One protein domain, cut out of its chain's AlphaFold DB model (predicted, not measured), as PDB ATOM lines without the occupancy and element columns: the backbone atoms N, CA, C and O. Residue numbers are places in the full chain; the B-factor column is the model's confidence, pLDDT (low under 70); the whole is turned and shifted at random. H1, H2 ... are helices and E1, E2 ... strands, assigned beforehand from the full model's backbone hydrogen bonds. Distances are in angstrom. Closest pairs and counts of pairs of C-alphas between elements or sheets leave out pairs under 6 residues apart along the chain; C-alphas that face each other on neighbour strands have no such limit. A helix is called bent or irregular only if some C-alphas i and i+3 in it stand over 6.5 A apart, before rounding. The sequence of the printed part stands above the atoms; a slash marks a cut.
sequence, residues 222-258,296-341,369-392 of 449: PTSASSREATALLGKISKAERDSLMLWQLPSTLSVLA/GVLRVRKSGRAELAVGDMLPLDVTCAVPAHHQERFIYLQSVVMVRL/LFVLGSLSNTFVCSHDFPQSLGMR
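AT A GLANCE: This is residues 222 to 258, 296 to 341 and 369 to 392 of the 449 residues of an uncharacterized protein of Enterobius vermicularis (UniProt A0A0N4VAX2). A strongly twisted sheet is strung along one long bent strand, E6; at one end the meander E2 E3 E4 joins E6 and the sheet curls round helix H1, and at the other end E5 pairs with E6 to make a two-stranded arm. H3 covers part of E6 on the same face as H1, E1 pairs with E6 between its two ends, and the short helices H2 and H4 are not on the sheet. The printed part has 107 residues, with four named helices and six named strands; along the chain H1 comes first, then E1, H2, the three strands E2 to E4, H3, E5, E6 and H4; the class is mixed, helices and strands, and in the branched sheet E1 and E6 are parallel, while E2 and E3, E3 and E4, E4 and E6, and E5 and E6 are antiparallel neighbour pairs. The whole is only just compact, close to loose, with a radius of gyration of the C-alphas of 15.4 A and spans of 48 by 34 by 23 A.

HOW THE PARTS SIT: E6, residues 369 to 383, bends by 74 degrees at residue 374, and its pairing is staggered. E5, residues 335 to 340, is antiparallel to it beside residues 369 to 374, with N 338 and O 370 2.8 A apart. E1, residues 245 to 249, is parallel to E6, with N 249 and O 379 2.9 A apart. On the other side of E6 is E4, residues 316 to 320, antiparallel, with N 317 and O 382 2.8 A apart. E3, residues 305 to 309, makes a hairpin with E4, N 308 to O 316 being 2.8 A. E2, residues 297 to 301, makes a hairpin with E3, N 299 to O 307 being 2.8 A; E2, E3 and E4 form a meander, each strand the antiparallel neighbour of the one before. H1, residues 222 to 237, is on the sheet; the closest C-alphas of H1 and E4 are those of Ser 227 and Thr 319, 4.4 A apart. H3, residues 324 to 333, is over E6, with the C-alphas of Ile 331 and Ser 376 closest at 6.3 A. H2, residues 252 to 258, and H4, residues 385 to 388, are apart from each other. Every O i to N i+4 pair is within hydrogen-bond range in H1; H2 has 0 of 3, with 4 of 4 O i to N i+3 pairs, H3 has 2 of 6, with 2 of 7, and H4 is too short for an O i to N i+4 pair.

IN THESE COORDINATES: H1 begins at C-alpha 222 (116.031, 99.774, 113.927) and is 22.6 A long. E6 is 36.2 A long and ends at C-alpha 383 (129.710, 104.169, 115.706).

THE WHOLE: The C-alphas of Leu 341 and Arg 392 are farthest apart, at 50.8 A. Residues 259 to 295 and 342 to 368 are not printed; the C-alpha gaps are 13.1 A and 8.7 A. Of the links printed whole, none is long. Residues 323 to 333 and 386 to 392 are among those with pLDDT under 70.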
ATOM      1  N   PRO A 222     115.907 100.327 115.284       67.69
ATOM      2  CA  PRO A 222     116.031  99.774 113.927       67.69
ATOM      3  C   PRO A 222     117.443  99.248 113.623       67.69
ATOM      4  O   PRO A 222     117.609  98.215 112.975       67.69
ATOM      5  N   THR A 223     118.472  99.875 114.203       74.19
ATOM      6  CA  THR A 223     119.868  99.406 114.182       74.19
ATOM      7  C   THR A 223     120.018  97.971 114.702       74.19
ATOM      8  O   THR A 223     120.784  97.188 114.154       74.19
ATOM      9  N   SER A 224     119.267  97.591 115.742       75.81
ATOM     10  CA  SER A 224     119.332  96.249 116.334       75.81
ATOM     11  C   SER A 224     118.643  95.180 115.482       75.81
ATOM     12  O   SER A 224     119.132  94.054 115.432       75.81
ATOM     13  N   ALA A 225     117.574  95.533 114.761       77.69
ATOM     14  CA  ALA A 225     116.948  94.653 113.777       77.69
ATOM     15  C   ALA A 225     117.889  94.426 112.578       77.69
ATOM     16  O   ALA A 225     118.212  93.285 112.254       77.69
ATOM     17  N   SER A 226     118.444  95.503 112.010       82.25
ATOM     18  CA  SER A 226     119.409  95.415 110.903       82.25
ATOM     19  C   SER A 226     120.723  94.708 111.295       82.25
ATOM     20  O   SER A 226     121.307  93.989 110.487       82.25
ATOM     21  N   SER A 227     121.175  94.815 112.551       84.31
ATOM     22  CA  SER A 227     122.351  94.072 113.043       84.31
ATOM     23  C   SER A 227     122.080  92.567 113.237       84.31
ATOM     24  O   SER A 227     122.974  91.739 113.028       84.31
ATOM     25  N   ARG A 228     120.833  92.179 113.557       85.44
ATOM     26  CA  ARG A 228     120.390  90.770 113.543       85.44
ATOM     27  C   ARG A 228     120.332  90.212 112.128       85.44
ATOM     28  O   ARG A 228     120.790  89.094 111.902       85.44
ATOM     29  N   GLU A 229     119.834  90.995 111.178       85.75
ATOM     30  CA  GLU A 229     119.842  90.631 109.761       85.75
ATOM     31  C   GLU A 229     121.280  90.456 109.245       85.75
ATOM     32  O   GLU A 229     121.612  89.411 108.682       85.75
ATOM     33  N   ALA A 230     122.174  91.405 109.550       86.50
ATOM     34  CA  ALA A 230     123.592  91.314 109.211       86.50
ATOM     35  C   ALA A 230     124.241  90.070 109.833       86.50
ATOM     36  O   ALA A 230     124.954  89.337 109.153       86.50
ATOM     37  N   THR A 231     123.932  89.769 111.099       88.75
ATOM     38  CA  THR A 231     124.361  88.535 111.774       88.75
ATOM     39  C   THR A 231     123.900  87.280 111.024       88.75
ATOM     40  O   THR A 231     124.686  86.345 110.849       88.75
ATOM     41  N   ALA A 232     122.649  87.241 110.555       86.62
ATOM     42  CA  ALA A 232     122.115  86.109 109.804       86.62
ATOM     43  C   ALA A 232     122.797  85.946 108.434       86.62
ATOM     44  O   ALA A 232     123.112  84.820 108.047       86.62
ATOM     45  N   LEU A 233     123.077  87.044 107.721       85.94
ATOM     46  CA  LEU A 233     123.813  87.016 106.452       85.94
ATOM     47  C   LEU A 233     125.269  86.579 106.649       85.94
ATOM     48  O   LEU A 233     125.712  85.644 105.988       85.94
ATOM     49  N   LEU A 234     125.986  87.153 107.617       86.62
ATOM     50  CA  LEU A 234     127.354  86.750 107.968       86.62
ATOM     51  C   LEU A 234     127.427  85.269 108.378       86.62
ATOM     52  O   LEU A 234     128.352  84.557 107.991       86.62
ATOM     53  N   GLY A 235     126.414  84.770 109.093       85.00
ATOM     54  CA  GLY A 235     126.280  83.354 109.438       85.00
ATOM     55  C   GLY A 235     125.973  82.430 108.249       85.00
ATOM     56  O   GLY A 235     126.305  81.246 108.316       85.00
ATOM     57  N   LYS A 236     125.364  82.939 107.167       84.19
ATOM     58  CA  LYS A 236     125.226  82.224 105.884       84.19
ATOM     59  C   LYS A 236     126.548  82.233 105.116       84.19
ATOM     60  O   LYS A 236     126.983  81.171 104.684       84.19
ATOM     61  N   ILE A 237     127.206  83.390 105.011       84.38
ATOM     62  CA  ILE A 237     128.497  83.564 104.323       84.38
ATOM     63  C   ILE A 237     129.567  82.662 104.953       84.38
ATOM     64  O   ILE A 237     130.202  81.891 104.250       84.38
ATOM     65  N   SER A 238     129.675  82.634 106.286       84.19
ATOM     66  CA  SER A 238     130.608  81.754 107.014       84.19
ATOM     67  C   SER A 238     130.360  80.247 106.822       84.19
ATOM     68  O   SER A 238     131.188  79.445 107.255       84.19
ATOM     69  N   LYS A 239     129.222  79.846 106.243       84.50
ATOM     70  CA  LYS A 239     128.878  78.450 105.916       84.50
ATOM     71  C   LYS A 239     128.890  78.172 104.411       84.50
ATOM     72  O   LYS A 239     128.727  77.023 104.014       84.50
ATOM     73  N   ALA A 240     129.011  79.206 103.584       77.81
ATOM     74  CA  ALA A 240     129.036  79.085 102.141       77.81
ATOM     75  C   ALA A 240     130.491  78.993 101.675       77.81
ATOM     76  O   ALA A 240     131.250  79.944 101.810       77.81
ATOM     77  N   GLU A 241     130.863  77.874 101.057       68.69
ATOM     78  CA  GLU A 241     132.182  77.666 100.438       68.69
ATOM     79  C   GLU A 241     132.319  78.416  99.093       68.69
ATOM     80  O   GLU A 241     132.894  77.908  98.135       68.69
ATOM     81  N   ARG A 242     131.714  79.605  98.974       76.31
ATOM     82  CA  ARG A 242     131.721  80.417  97.752       76.31
ATOM     83  C   ARG A 242     132.383  81.755  98.016       76.31
ATOM     84  O   ARG A 242     131.856  82.560  98.783       76.31
ATOM     85  N   ASP A 243     133.467  82.013  97.295       76.44
ATOM     86  CA  ASP A 243     134.076  83.335  97.226       76.44
ATOM     87  C   ASP A 243     133.067  84.317  96.622       76.44
ATOM     88  O   ASP A 243     132.633  84.182  95.477       76.44
ATOM     89  N   SER A 244     132.632  85.281  97.432       82.06
ATOM     90  CA  SER A 244     131.556  86.204  97.089       82.06
ATOM     91  C   SER A 244     131.959  87.629  97.446       82.06
ATOM     92  O   SER A 244     132.416  87.893  98.560       82.06
ATOM     93  N   LEU A 245     131.815  88.553  96.492       85.75
ATOM     94  CA  LEU A 245     132.222  89.941  96.679       85.75
ATOM     95  C   LEU A 245     131.176  90.689  97.515       85.75
ATOM     96  O   LEU A 245     129.985  90.673  97.216       85.75
ATOM     97  N   MET A 246     131.635  91.374  98.557       87.31
ATOM     98  CA  MET A 246     130.788  92.129  99.483       87.31
ATOM     99  C   MET A 246     131.210  93.591  99.509       87.31
ATOM    100  O   MET A 246     132.404  93.897  99.524       87.31
ATOM    101  N   LEU A 247     130.237  94.495  99.583       88.81
ATOM    102  CA  LEU A 247     130.490  95.923  99.729       88.81
ATOM    103  C   LEU A 247     130.451  96.313 101.211       88.81
ATOM    104  O   LEU A 247     129.465  96.068 101.903       88.81
ATOM    105  N   TRP A 248     131.521  96.944 101.692       90.62
ATOM    106  CA  TRP A 248     131.651  97.392 103.078       90.62
ATOM    107  C   TRP A 248     131.804  98.911 103.133       90.62
ATOM    108  O   TRP A 248     132.810  99.461 102.688       90.62
ATOM    109  N   GLN A 249     130.818  99.592 103.712       91.19
ATOM    110  CA  GLN A 249     130.900 101.013 104.023       91.19
ATOM    111  C   GLN A 249     131.485 101.191 105.427       91.19
ATOM    112  O   GLN A 249     130.872 100.802 106.422       91.19
ATOM    113  N   LEU A 250     132.670 101.797 105.506       90.44
ATOM    114  CA  LEU A 250     133.393 102.044 106.753       90.44
ATOM    115  C   LEU A 250     133.374 103.538 107.132       90.44
ATOM    116  O   LEU A 250     133.330 104.395 106.244       90.44
ATOM    117  N   PRO A 251     133.438 103.888 108.431       88.56
ATOM    118  CA  PRO A 251     133.506 105.278 108.854       88.56
ATOM    119  C   PRO A 251     134.899 105.862 108.583       88.56
ATOM    120  O   PRO A 251     135.922 105.259 108.905       88.56
ATOM    121  N   SER A 252     134.952 107.095 108.074       83.81
ATOM    122  CA  SER A 252     136.206 107.800 107.749       83.81
ATOM    123  C   SER A 252     137.131 108.046 108.950       83.81
ATOM    124  O   SER A 252     138.302 108.365 108.771       83.81
ATOM    125  N   THR A 253     136.648 107.847 110.178       79.38
ATOM    126  CA  THR A 253     137.463 107.872 111.402       79.38
ATOM    127  C   THR A 253     138.565 106.809 111.418       79.38
ATOM    128  O   THR A 253     139.540 106.978 112.145       79.38
ATOM    129  N   LEU A 254     138.442 105.733 110.629       78.94
ATOM    130  CA  LEU A 254     139.466 104.685 110.552       78.94
ATOM    131  C   LEU A 254     140.814 105.189 110.011       78.94
ATOM    132  O   LEU A 254     141.839 104.615 110.368       78.94
ATOM    133  N   SER A 255     140.858 106.306 109.269       74.50
ATOM    134  CA  SER A 255     142.118 106.920 108.809       74.50
ATOM    135  C   SER A 255     143.087 107.252 109.955       74.50
ATOM    136  O   SER A 255     144.298 107.334 109.755       74.50
ATOM    137  N   VAL A 256     142.569 107.441 111.177       72.00
ATOM    138  CA  VAL A 256     143.384 107.709 112.373       72.00
ATOM    139  C   VAL A 256     144.253 106.501 112.748       72.00
ATOM    140  O   VAL A 256     145.352 106.691 113.259       72.00
ATOM    141  N   LEU A 257     143.828 105.269 112.444       66.50
ATOM    142  CA  LEU A 257     144.595 104.050 112.741       66.50
ATOM    143  C   LEU A 257     145.907 103.999 111.961       66.50
ATOM    144  O   LEU A 257     146.952 103.715 112.540       66.50
ATOM    145  N   ALA A 258     145.876 104.360 110.677       60.66
ATOM    146  CA  ALA A 258     147.081 104.431 109.853       60.66
ATOM    147  C   ALA A 258     148.038 105.560 110.282       60.66
ATOM    148  O   ALA A 258     149.232 105.512 110.003       60.66
ATOM    149  N   GLY A 296     140.994  94.096 111.977       87.62
ATOM    150  CA  GLY A 296     140.284  93.778 113.208       87.62
ATOM    151  C   GLY A 296     139.476  92.489 113.134       87.62
ATOM    152  O   GLY A 296     139.555  91.733 112.169       87.62
ATOM    153  N   VAL A 297     138.666  92.255 114.166       91.06
ATOM    154  CA  VAL A 297     137.865  91.036 114.325       91.06
ATOM    155  C   VAL A 297     136.382  91.370 114.234       91.06
ATOM    156  O   VAL A 297     135.852  92.124 115.053       91.06
ATOM    157  N   LEU A 298     135.693  90.750 113.277       92.00
ATOM    158  CA  LEU A 298     134.237  90.765 113.187       92.00
ATOM    159  C   LEU A 298     133.652  89.804 114.234       92.00
ATOM    160  O   LEU A 298     133.937  88.608 114.234       92.00
ATOM    161  N   ARG A 299     132.860  90.333 115.166       90.75
ATOM    162  CA  ARG A 299     132.334  89.629 116.342       90.75
ATOM    163  C   ARG A 299     130.815  89.564 116.283       90.75
ATOM    164  O   ARG A 299     130.143  90.590 116.253       90.75
ATOM    165  N   VAL A 300     130.263  88.358 116.364       90.81
ATOM    166  CA  VAL A 300     128.821  88.135 116.536       90.81
ATOM    167  C   VAL A 300     128.531  87.858 118.009       90.81
ATOM    168  O   VAL A 300     129.009  86.879 118.584       90.81
ATOM    169  N   ARG A 301     127.735  88.720 118.649       87.62
ATOM    170  CA  ARG A 301     127.286  88.535 120.035       87.62
ATOM    171  C   ARG A 301     126.082  87.597 120.105       87.62
ATOM    172  O   ARG A 301     125.211  87.624 119.240       87.62
ATOM    173  N   LYS A 302     125.945  86.876 121.227       85.19
ATOM    174  CA  LYS A 302     124.774  86.024 121.543       85.19
ATOM    175  C   LYS A 302     123.421  86.756 121.501       85.19
ATOM    176  O   LYS A 302     122.391  86.108 121.404       85.19
ATOM    177  N   SER A 303     123.416  88.089 121.570       82.19
ATOM    178  CA  SER A 303     122.228  88.938 121.404       82.19
ATOM    179  C   SER A 303     121.760  89.100 119.947       82.19
ATOM    180  O   SER A 303     120.789  89.816 119.709       82.19
ATOM    181  N   GLY A 304     122.472  88.507 118.981       82.06
ATOM    182  CA  GLY A 304     122.255  88.720 117.548       82.06
ATOM    183  C   GLY A 304     122.774  90.071 117.055       82.06
ATOM    184  O   GLY A 304     122.186  90.644 116.151       82.06
ATOM    185  N   ARG A 305     123.823  90.620 117.681       87.00
ATOM    186  CA  ARG A 305     124.457  91.873 117.240       87.00
ATOM    187  C   ARG A 305     125.810  91.572 116.606       87.00
ATOM    188  O   ARG A 305     126.626  90.905 117.246       87.00
ATOM    189  N   ALA A 306     126.045  92.087 115.406       90.81
ATOM    190  CA  ALA A 306     127.332  92.046 114.727       90.81
ATOM    191  C   ALA A 306     128.120  93.334 115.012       90.81
ATOM    192  O   ALA A 306     127.594  94.434 114.872       90.81
ATOM    193  N   GLU A 307     129.380  93.199 115.415       91.94
ATOM    194  CA  GLU A 307     130.270  94.315 115.744       91.94
ATOM    195  C   GLU A 307     131.659  94.097 115.129       91.94
ATOM    196  O   GLU A 307     132.218  93.008 115.241       91.94
ATOM    197  N   LEU A 308     132.257  95.125 114.532       92.19
ATOM    198  CA  LEU A 308     133.632  95.095 114.031       92.19
ATOM    199  C   LEU A 308     134.561  95.750 115.064       92.19
ATOM    200  O   LEU A 308     134.518  96.962 115.277       92.19
ATOM    201  N   ALA A 309     135.393  94.944 115.726       89.12
ATOM    202  CA  ALA A 309     136.371  95.412 116.706       89.12
ATOM    203  C   ALA A 309     137.714  95.697 116.018       89.12
ATOM    204  O   ALA A 309     138.355  94.768 115.526       89.12
ATOM    205  N   VAL A 310     138.124  96.966 115.991       86.94
ATOM    206  CA  VAL A 310     139.279  97.465 115.228       86.94
ATOM    207  C   VAL A 310     140.339  98.003 116.194       86.94
ATOM    208  O   VAL A 310     140.211  99.116 116.704       86.94
ATOM    209  N   GLY A 311     141.370  97.200 116.474       78.44
ATOM    210  CA  GLY A 311     142.386  97.518 117.487       78.44
ATOM    211  C   GLY A 311     141.775  97.877 118.850       78.44
ATOM    212  O   GLY A 311     140.825  97.233 119.299       78.44
ATOM    213  N   ASP A 312     142.292  98.943 119.465       73.38
ATOM    214  CA  ASP A 312     141.815  99.493 120.744       73.38
ATOM    215  C   ASP A 312     140.653 100.500 120.600       73.38
ATOM    216  O   ASP A 312     140.255 101.147 121.573       73.38
ATOM    217  N   MET A 313     140.095 100.679 119.396       76.50
ATOM    218  CA  MET A 313     138.940 101.562 119.205       76.50
ATOM    219  C   MET A 313     137.643 100.934 119.731       76.50
ATOM    220  O   MET A 313     137.487  99.715 119.830       76.50
ATOM    221  N   LEU A 314     136.665 101.798 120.026       81.06
ATOM    222  CA  LEU A 314     135.289 101.377 120.287       81.06
ATOM    223  C   LEU A 314     134.775 100.505 119.121       81.06
ATOM    224  O   LEU A 314     134.969 100.875 117.961       81.06
ATOM    225  N   PRO A 315     134.125  99.360 119.407       87.62
ATOM    226  CA  PRO A 315     133.640  98.465 118.368       87.62
ATOM    227  C   PRO A 315     132.563  99.154 117.527       87.62
ATOM    228  O   PRO A 315     131.628  99.754 118.064       87.62
ATOM    229  N   LEU A 316     132.686  99.035 116.208       90.19
ATOM    230  CA  LEU A 316     131.702  99.546 115.261       90.19
ATOM    231  C   LEU A 316     130.508  98.592 115.204       90.19
ATOM    232  O   LEU A 316     130.696  97.381 115.136       90.19
ATOM    233  N   ASP A 317     129.289  99.120 115.197       91.06
ATOM    234  CA  ASP A 317     128.075  98.340 114.950       91.06
ATOM    235  C   ASP A 317     127.977  98.011 113.456       91.06
ATOM    236  O   ASP A 317     128.186  98.893 112.617       91.06
ATOM    237  N   VAL A 318     127.671  96.755 113.129       92.62
ATOM    238  CA  VAL A 318     127.552  96.271 111.747       92.62
ATOM    239  C   VAL A 318     126.086  95.997 111.433       92.62
ATOM    240  O   VAL A 318     125.413  95.239 112.135       92.62
ATOM    241  N   THR A 319     125.606  96.616 110.359       91.25
ATOM    242  CA  THR A 319     124.201  96.620 109.921       91.25
ATOM    243  C   THR A 319     124.094  96.365 108.417       91.25
ATOM    244  O   THR A 319     124.985  96.758 107.662       91.25
ATOM    245  N   CYS A 320     123.002  95.749 107.959       87.19
ATOM    246  CA  CYS A 320     122.670  95.669 106.535       87.19
ATOM    247  C   CYS A 320     122.364  97.066 105.978       87.19
ATOM    248  O   CYS A 320     121.588  97.810 106.579       87.19
ATOM    249  N   ALA A 321     122.937  97.407 104.818       79.31
ATOM    250  CA  ALA A 321     122.652  98.673 104.134       79.31
ATOM    251  C   ALA A 321     121.276  98.683 103.448       79.31
ATOM    252  O   ALA A 321     120.613  99.713 103.385       79.31
ATOM    253  N   VAL A 322     120.874  97.529 102.915       73.31
ATOM    254  CA  VAL A 322     119.619  97.308 102.192       73.31
ATOM    255  C   VAL A 322     118.914  96.130 102.867       73.31
ATOM    256  O   VAL A 322     119.572  95.102 103.045       73.31
ATOM    257  N   PRO A 323     117.627  96.231 103.240       62.94
ATOM    258  CA  PRO A 323     116.882  95.110 103.812       62.94
ATOM    259  C   PRO A 323     116.792  93.916 102.853       62.94
ATOM    260  O   PRO A 323     116.637  94.101 101.643       62.94
ATOM    261  N   ALA A 324     116.833  92.693 103.384       58.66
ATOM    262  CA  ALA A 324     116.842  91.446 102.611       58.66
ATOM    263  C   ALA A 324     115.780  91.366 101.491       58.66
ATOM    264  O   ALA A 324     116.085  90.891 100.400       58.66
ATOM    265  N   HIS A 325     114.570  91.892 101.713       55.00
ATOM    266  CA  HIS A 325     113.478  91.896 100.726       55.00
ATOM    267  C   HIS A 325     113.738  92.786  99.489       55.00
ATOM    268  O   HIS A 325     113.080  92.625  98.464       55.00
ATOM    269  N   HIS A 326     114.712  93.700  99.551       55.25
ATOM    270  CA  HIS A 326     115.170  94.506  98.413       55.25
ATOM    271  C   HIS A 326     116.556  94.091  97.888       55.25
ATOM    272  O   HIS A 326     116.910  94.448  96.759       55.25
ATOM    273  N   GLN A 327     117.328  93.303  98.652       55.47
ATOM    274  CA  GLN A 327     118.634  92.792  98.216       55.47
ATOM    275  C   GLN A 327     118.512  91.980  96.915       55.47
ATOM    276  O   GLN A 327     119.261  92.231  95.971       55.47
ATOM    277  N   GLU A 328     117.500  91.112  96.805       54.88
ATOM    278  CA  GLU A 328     117.255  90.264  95.622       54.88
ATOM    279  C   GLU A 328     116.841  91.023  94.343       54.88
ATOM    280  O   GLU A 328     116.624  90.401  93.308       54.88
ATOM    281  N   ARG A 329     116.746  92.361  94.357       51.72
ATOM    282  CA  ARG A 329     116.470  93.152  93.141       51.72
ATOM    283  C   ARG A 329     117.514  94.227  92.855       51.72
ATOM    284  O   ARG A 329     117.811  94.478  91.691       51.72
ATOM    285  N   PHE A 330     118.103  94.832  93.886       52.72
ATOM    286  CA  PHE A 330     119.131  95.864  93.710       52.72
ATOM    287  C   PHE A 330     120.545  95.307  93.501       52.72
ATOM    288  O   PHE A 330     121.360  95.958  92.849       52.72
ATOM    289  N   ILE A 331     120.855  94.123  94.038       54.91
ATOM    290  CA  ILE A 331     122.232  93.607  94.048       54.91
ATOM    291  C   ILE A 331     122.627  92.963  92.708       54.91
ATOM    292  O   ILE A 331     123.759  93.138  92.263       54.91
ATOM    293  N   TYR A 332     121.688  92.325  91.998       53.19
ATOM    294  CA  TYR A 332     121.944  91.680  90.697       53.19
ATOM    295  C   TYR A 332     122.405  92.631  89.574       53.19
ATOM    296  O   TYR A 332     122.856  92.159  88.535       53.19
ATOM    297  N   LEU A 333     122.323  93.952  89.772       60.88
ATOM    298  CA  LEU A 333     122.774  94.964  88.810       60.88
ATOM    299  C   LEU A 333     124.142  95.583  89.157       60.88
ATOM    300  O   LEU A 333     124.620  96.447  88.424       60.88
ATOM    301  N   GLN A 334     124.783  95.179  90.262       70.88
ATOM    302  CA  GLN A 334     126.067  95.743  90.692       70.88
ATOM    303  C   GLN A 334     127.234  94.781  90.440       70.88
ATOM    304  O   GLN A 334     127.514  93.878  91.233       70.88
ATOM    305  N   SER A 335     127.955  95.031  89.346       77.75
ATOM    306  CA  SER A 335     129.215  94.360  89.007       77.75
ATOM    307  C   SER A 335     130.422  95.187  89.446       77.75
ATOM    308  O   SER A 335     130.489  96.392  89.202       77.75
ATOM    309  N   VAL A 336     131.414  94.533  90.047       84.06
ATOM    310  CA  VAL A 336     132.717  95.131  90.358       84.06
ATOM    311  C   VAL A 336     133.608  95.035  89.124       84.06
ATOM    312  O   VAL A 336     133.784  93.953  88.561       84.06
ATOM    313  N   VAL A 337     134.191  96.158  88.706       85.62
ATOM    314  CA  VAL A 337     135.023  96.238  87.499       85.62
ATOM    315  C   VAL A 337     136.346  96.932  87.818       85.62
ATOM    316  O   VAL A 337     136.369  98.017  88.396       85.62
ATOM    317  N   MET A 338     137.455  96.309  87.427       86.62
ATOM    318  CA  MET A 338     138.804  96.860  87.523       86.62
ATOM    319  C   MET A 338     139.211  97.462  86.176       86.62
ATOM    320  O   MET A 338     139.307  96.758  85.171       86.62
ATOM    321  N   VAL A 339     139.491  98.765  86.169       86.62
ATOM    322  CA  VAL A 339     140.029  99.483  85.007       86.62
ATOM    323  C   VAL A 339     141.548  99.576  85.149       86.62
ATOM    324  O   VAL A 339     142.048 100.270  86.034       86.62
ATOM    325  N   ARG A 340     142.298  98.903  84.274       84.31
ATOM    326  CA  ARG A 340     143.755  99.035  84.188       84.31
ATOM    327  C   ARG A 340     144.110  99.995  83.057       84.31
ATOM    328  O   ARG A 340     144.099  99.626  81.886       84.31
ATOM    329  N   LEU A 341     144.455 101.221  83.435       82.50
ATOM    330  CA  LEU A 341     145.008 102.218  82.524       82.50
ATOM    331  C   LEU A 341     146.529 102.059  82.468       82.50
ATOM    332  O   LEU A 341     147.196 102.175  83.501       82.50
ATOM    333  N   LEU A 369     139.846  96.412  80.680       86.38
ATOM    334  CA  LEU A 369     138.679  96.371  81.552       86.38
ATOM    335  C   LEU A 369     138.456  94.929  82.016       86.38
ATOM    336  O   LEU A 369     138.282  94.037  81.190       86.38
ATOM    337  N   PHE A 370     138.450  94.699  83.327       86.50
ATOM    338  CA  PHE A 370     138.248  93.375  83.917       86.50
ATOM    339  C   PHE A 370     137.005  93.378  84.805       86.50
ATOM    340  O   PHE A 370     136.980  94.062  85.827       86.50
ATOM    341  N   VAL A 371     135.985  92.597  84.453       87.88
ATOM    342  CA  VAL A 371     134.838  92.356  85.339       87.88
ATOM    343  C   VAL A 371     135.259  91.326  86.389       87.88
ATOM    344  O   VAL A 371     135.621  90.207  86.040       87.88
ATOM    345  N   LEU A 372     135.256  91.715  87.667       85.19
ATOM    346  CA  LEU A 372     135.700  90.865  88.780       85.19
ATOM    347  C   LEU A 372     134.582  89.964  89.326       85.19
ATOM    348  O   LEU A 372     134.872  88.929  89.918       85.19
ATOM    349  N   GLY A 373     133.319  90.352  89.141       85.00
ATOM    350  CA  GLY A 373     132.143  89.598  89.582       85.00
ATOM    351  C   GLY A 373     131.007  90.505  90.053       85.00
ATOM    352  O   GLY A 373     131.150  91.729  90.080       85.00
ATOM    353  N   SER A 374     129.881  89.909  90.436       84.06
ATOM    354  CA  SER A 374     128.773  90.609  91.090       84.06
ATOM    355  C   SER A 374     129.010  90.759  92.595       84.06
ATOM    356  O   SER A 374     129.655  89.919  93.229       84.06
ATOM    357  N   LEU A 375     128.465  91.827  93.176       83.25
ATOM    358  CA  LEU A 375     128.309  91.935  94.626       83.25
ATOM    359  C   LEU A 375     127.195  90.989  95.112       83.25
ATOM    360  O   LEU A 375     126.296  90.648  94.345       83.25
ATOM    361  N   SER A 376     127.236  90.572  96.380       81.69
ATOM    362  CA  SER A 376     126.199  89.727  97.001       81.69
ATOM    363  C   SER A 376     125.505  90.364  98.200       81.69
ATOM    364  O   SER A 376     124.303  90.180  98.375       81.69
ATOM    365  N   ASN A 377     126.235  91.120  99.023       84.56
ATOM    366  CA  ASN A 377     125.710  91.768 100.223       84.56
ATOM    367  C   ASN A 377     126.429  93.101 100.481       84.56
ATOM    368  O   ASN A 377     127.620  93.246 100.182       84.56
ATOM    369  N   THR A 378     125.712  94.046 101.096       88.31
ATOM    370  CA  THR A 378     126.236  95.371 101.455       88.31
ATOM    371  C   THR A 378     126.066  95.631 102.949       88.31
ATOM    372  O   THR A 378     124.945  95.654 103.464       88.31
ATOM    373  N   PHE A 379     127.183  95.870 103.633       91.00
ATOM    374  CA  PHE A 379     127.249  96.122 105.071       91.00
ATOM    375  C   PHE A 379     127.697  97.557 105.358       91.00
ATOM    376  O   PHE A 379     128.616  98.075 104.721       91.00
ATOM    377  N   VAL A 380     127.086  98.186 106.361       92.31
ATOM    378  CA  VAL A 380     127.504  99.483 106.908       92.31
ATOM    379  C   VAL A 380     128.068  99.266 108.303       92.31
ATOM    380  O   VAL A 380     127.420  98.645 109.144       92.31
ATOM    381  N   CYS A 381     129.262  99.798 108.549       91.69
ATOM    382  CA  CYS A 381     129.863  99.896 109.873       91.69
ATOM    383  C   CYS A 381     129.675 101.319 110.410       91.69
ATOM    384  O   CYS A 381     130.018 102.293 109.737       91.69
ATOM    385  N   SER A 382     129.156 101.456 111.628       90.56
ATOM    386  CA  SER A 382     128.865 102.757 112.243       90.56
ATOM    387  C   SER A 382     129.259 102.803 113.721       90.56
ATOM    388  O   SER A 382     129.426 101.774 114.367       90.56
ATOM    389  N   HIS A 383     129.439 104.002 114.275       87.38
ATOM    390  CA  HIS A 383     129.710 104.169 115.706       87.38
ATOM    391  C   HIS A 383     128.406 104.108 116.509       87.38
ATOM    392  O   HIS A 383     127.499 104.902 116.264       87.38
ATOM    393  N   ASP A 384     128.332 103.249 117.529       79.00
ATOM    394  CA  ASP A 384     127.263 103.303 118.541       79.00
ATOM    395  C   ASP A 384     127.528 104.478 119.492       79.00
ATOM    396  O   ASP A 384     128.016 104.301 120.607       79.00
ATOM    397  N   PHE A 385     127.226 105.698 119.037       70.81
ATOM    398  CA  PHE A 385     127.394 106.922 119.826       70.81
ATOM    399  C   PHE A 385     126.795 106.830 121.249       70.81
ATOM    400  O   PHE A 385     127.476 107.257 122.183       70.81
ATOM    401  N   PRO A 386     125.609 106.223 121.485       69.00
ATOM    402  CA  PRO A 386     125.112 105.953 122.839       69.00
ATOM    403  C   PRO A 386     126.044 105.115 123.736       69.00
ATOM    404  O   PRO A 386     126.040 105.305 124.955       69.00
ATOM    405  N   GLN A 387     126.830 104.188 123.176       65.81
ATOM    406  CA  GLN A 387     127.890 103.481 123.913       65.81
ATOM    407  C   GLN A 387     129.164 104.326 124.029       65.81
ATOM    408  O   GLN A 387     129.702 104.435 125.130       65.81
ATOM    409  N   SER A 388     129.601 104.980 122.948       59.69
ATOM    410  CA  SER A 388     130.806 105.825 122.924       59.69
ATOM    411  C   SER A 388     130.742 107.015 123.890       59.69
ATOM    412  O   SER A 388     131.761 107.411 124.445       59.69
ATOM    413  N   LEU A 389     129.548 107.565 124.132       60.31
ATOM    414  CA  LEU A 389     129.300 108.651 125.091       60.31
ATOM    415  C   LEU A 389     129.049 108.155 126.529       60.31
ATOM    416  O   LEU A 389     128.738 108.950 127.410       60.31
ATOM    417  N   GLY A 390     129.122 106.843 126.788       56.78
ATOM    418  CA  GLY A 390     128.876 106.272 128.117       56.78
ATOM    419  C   GLY A 390     127.432 106.413 128.620       56.78
ATOM    420  O   GLY A 390     127.159 106.100 129.781       56.78
ATOM    421  N   MET A 391     126.487 106.820 127.765       51.53
ATOM    422  CA  MET A 391     125.082 107.086 128.124       51.53
ATOM    423  C   MET A 391     124.297 105.818 128.501       51.53
ATOM    424  O   MET A 391     123.160 105.899 128.954       51.53
ATOM    425  N   ARG A 392     124.919 104.636 128.379       48.25
ATOM    426  CA  ARG A 392     124.431 103.366 128.943       48.25
ATOM    427  C   ARG A 392     125.027 103.019 130.316       48.25
ATOM    428  O   ARG A 392     124.935 101.861 130.735       48.25
TER     429      ARG A 392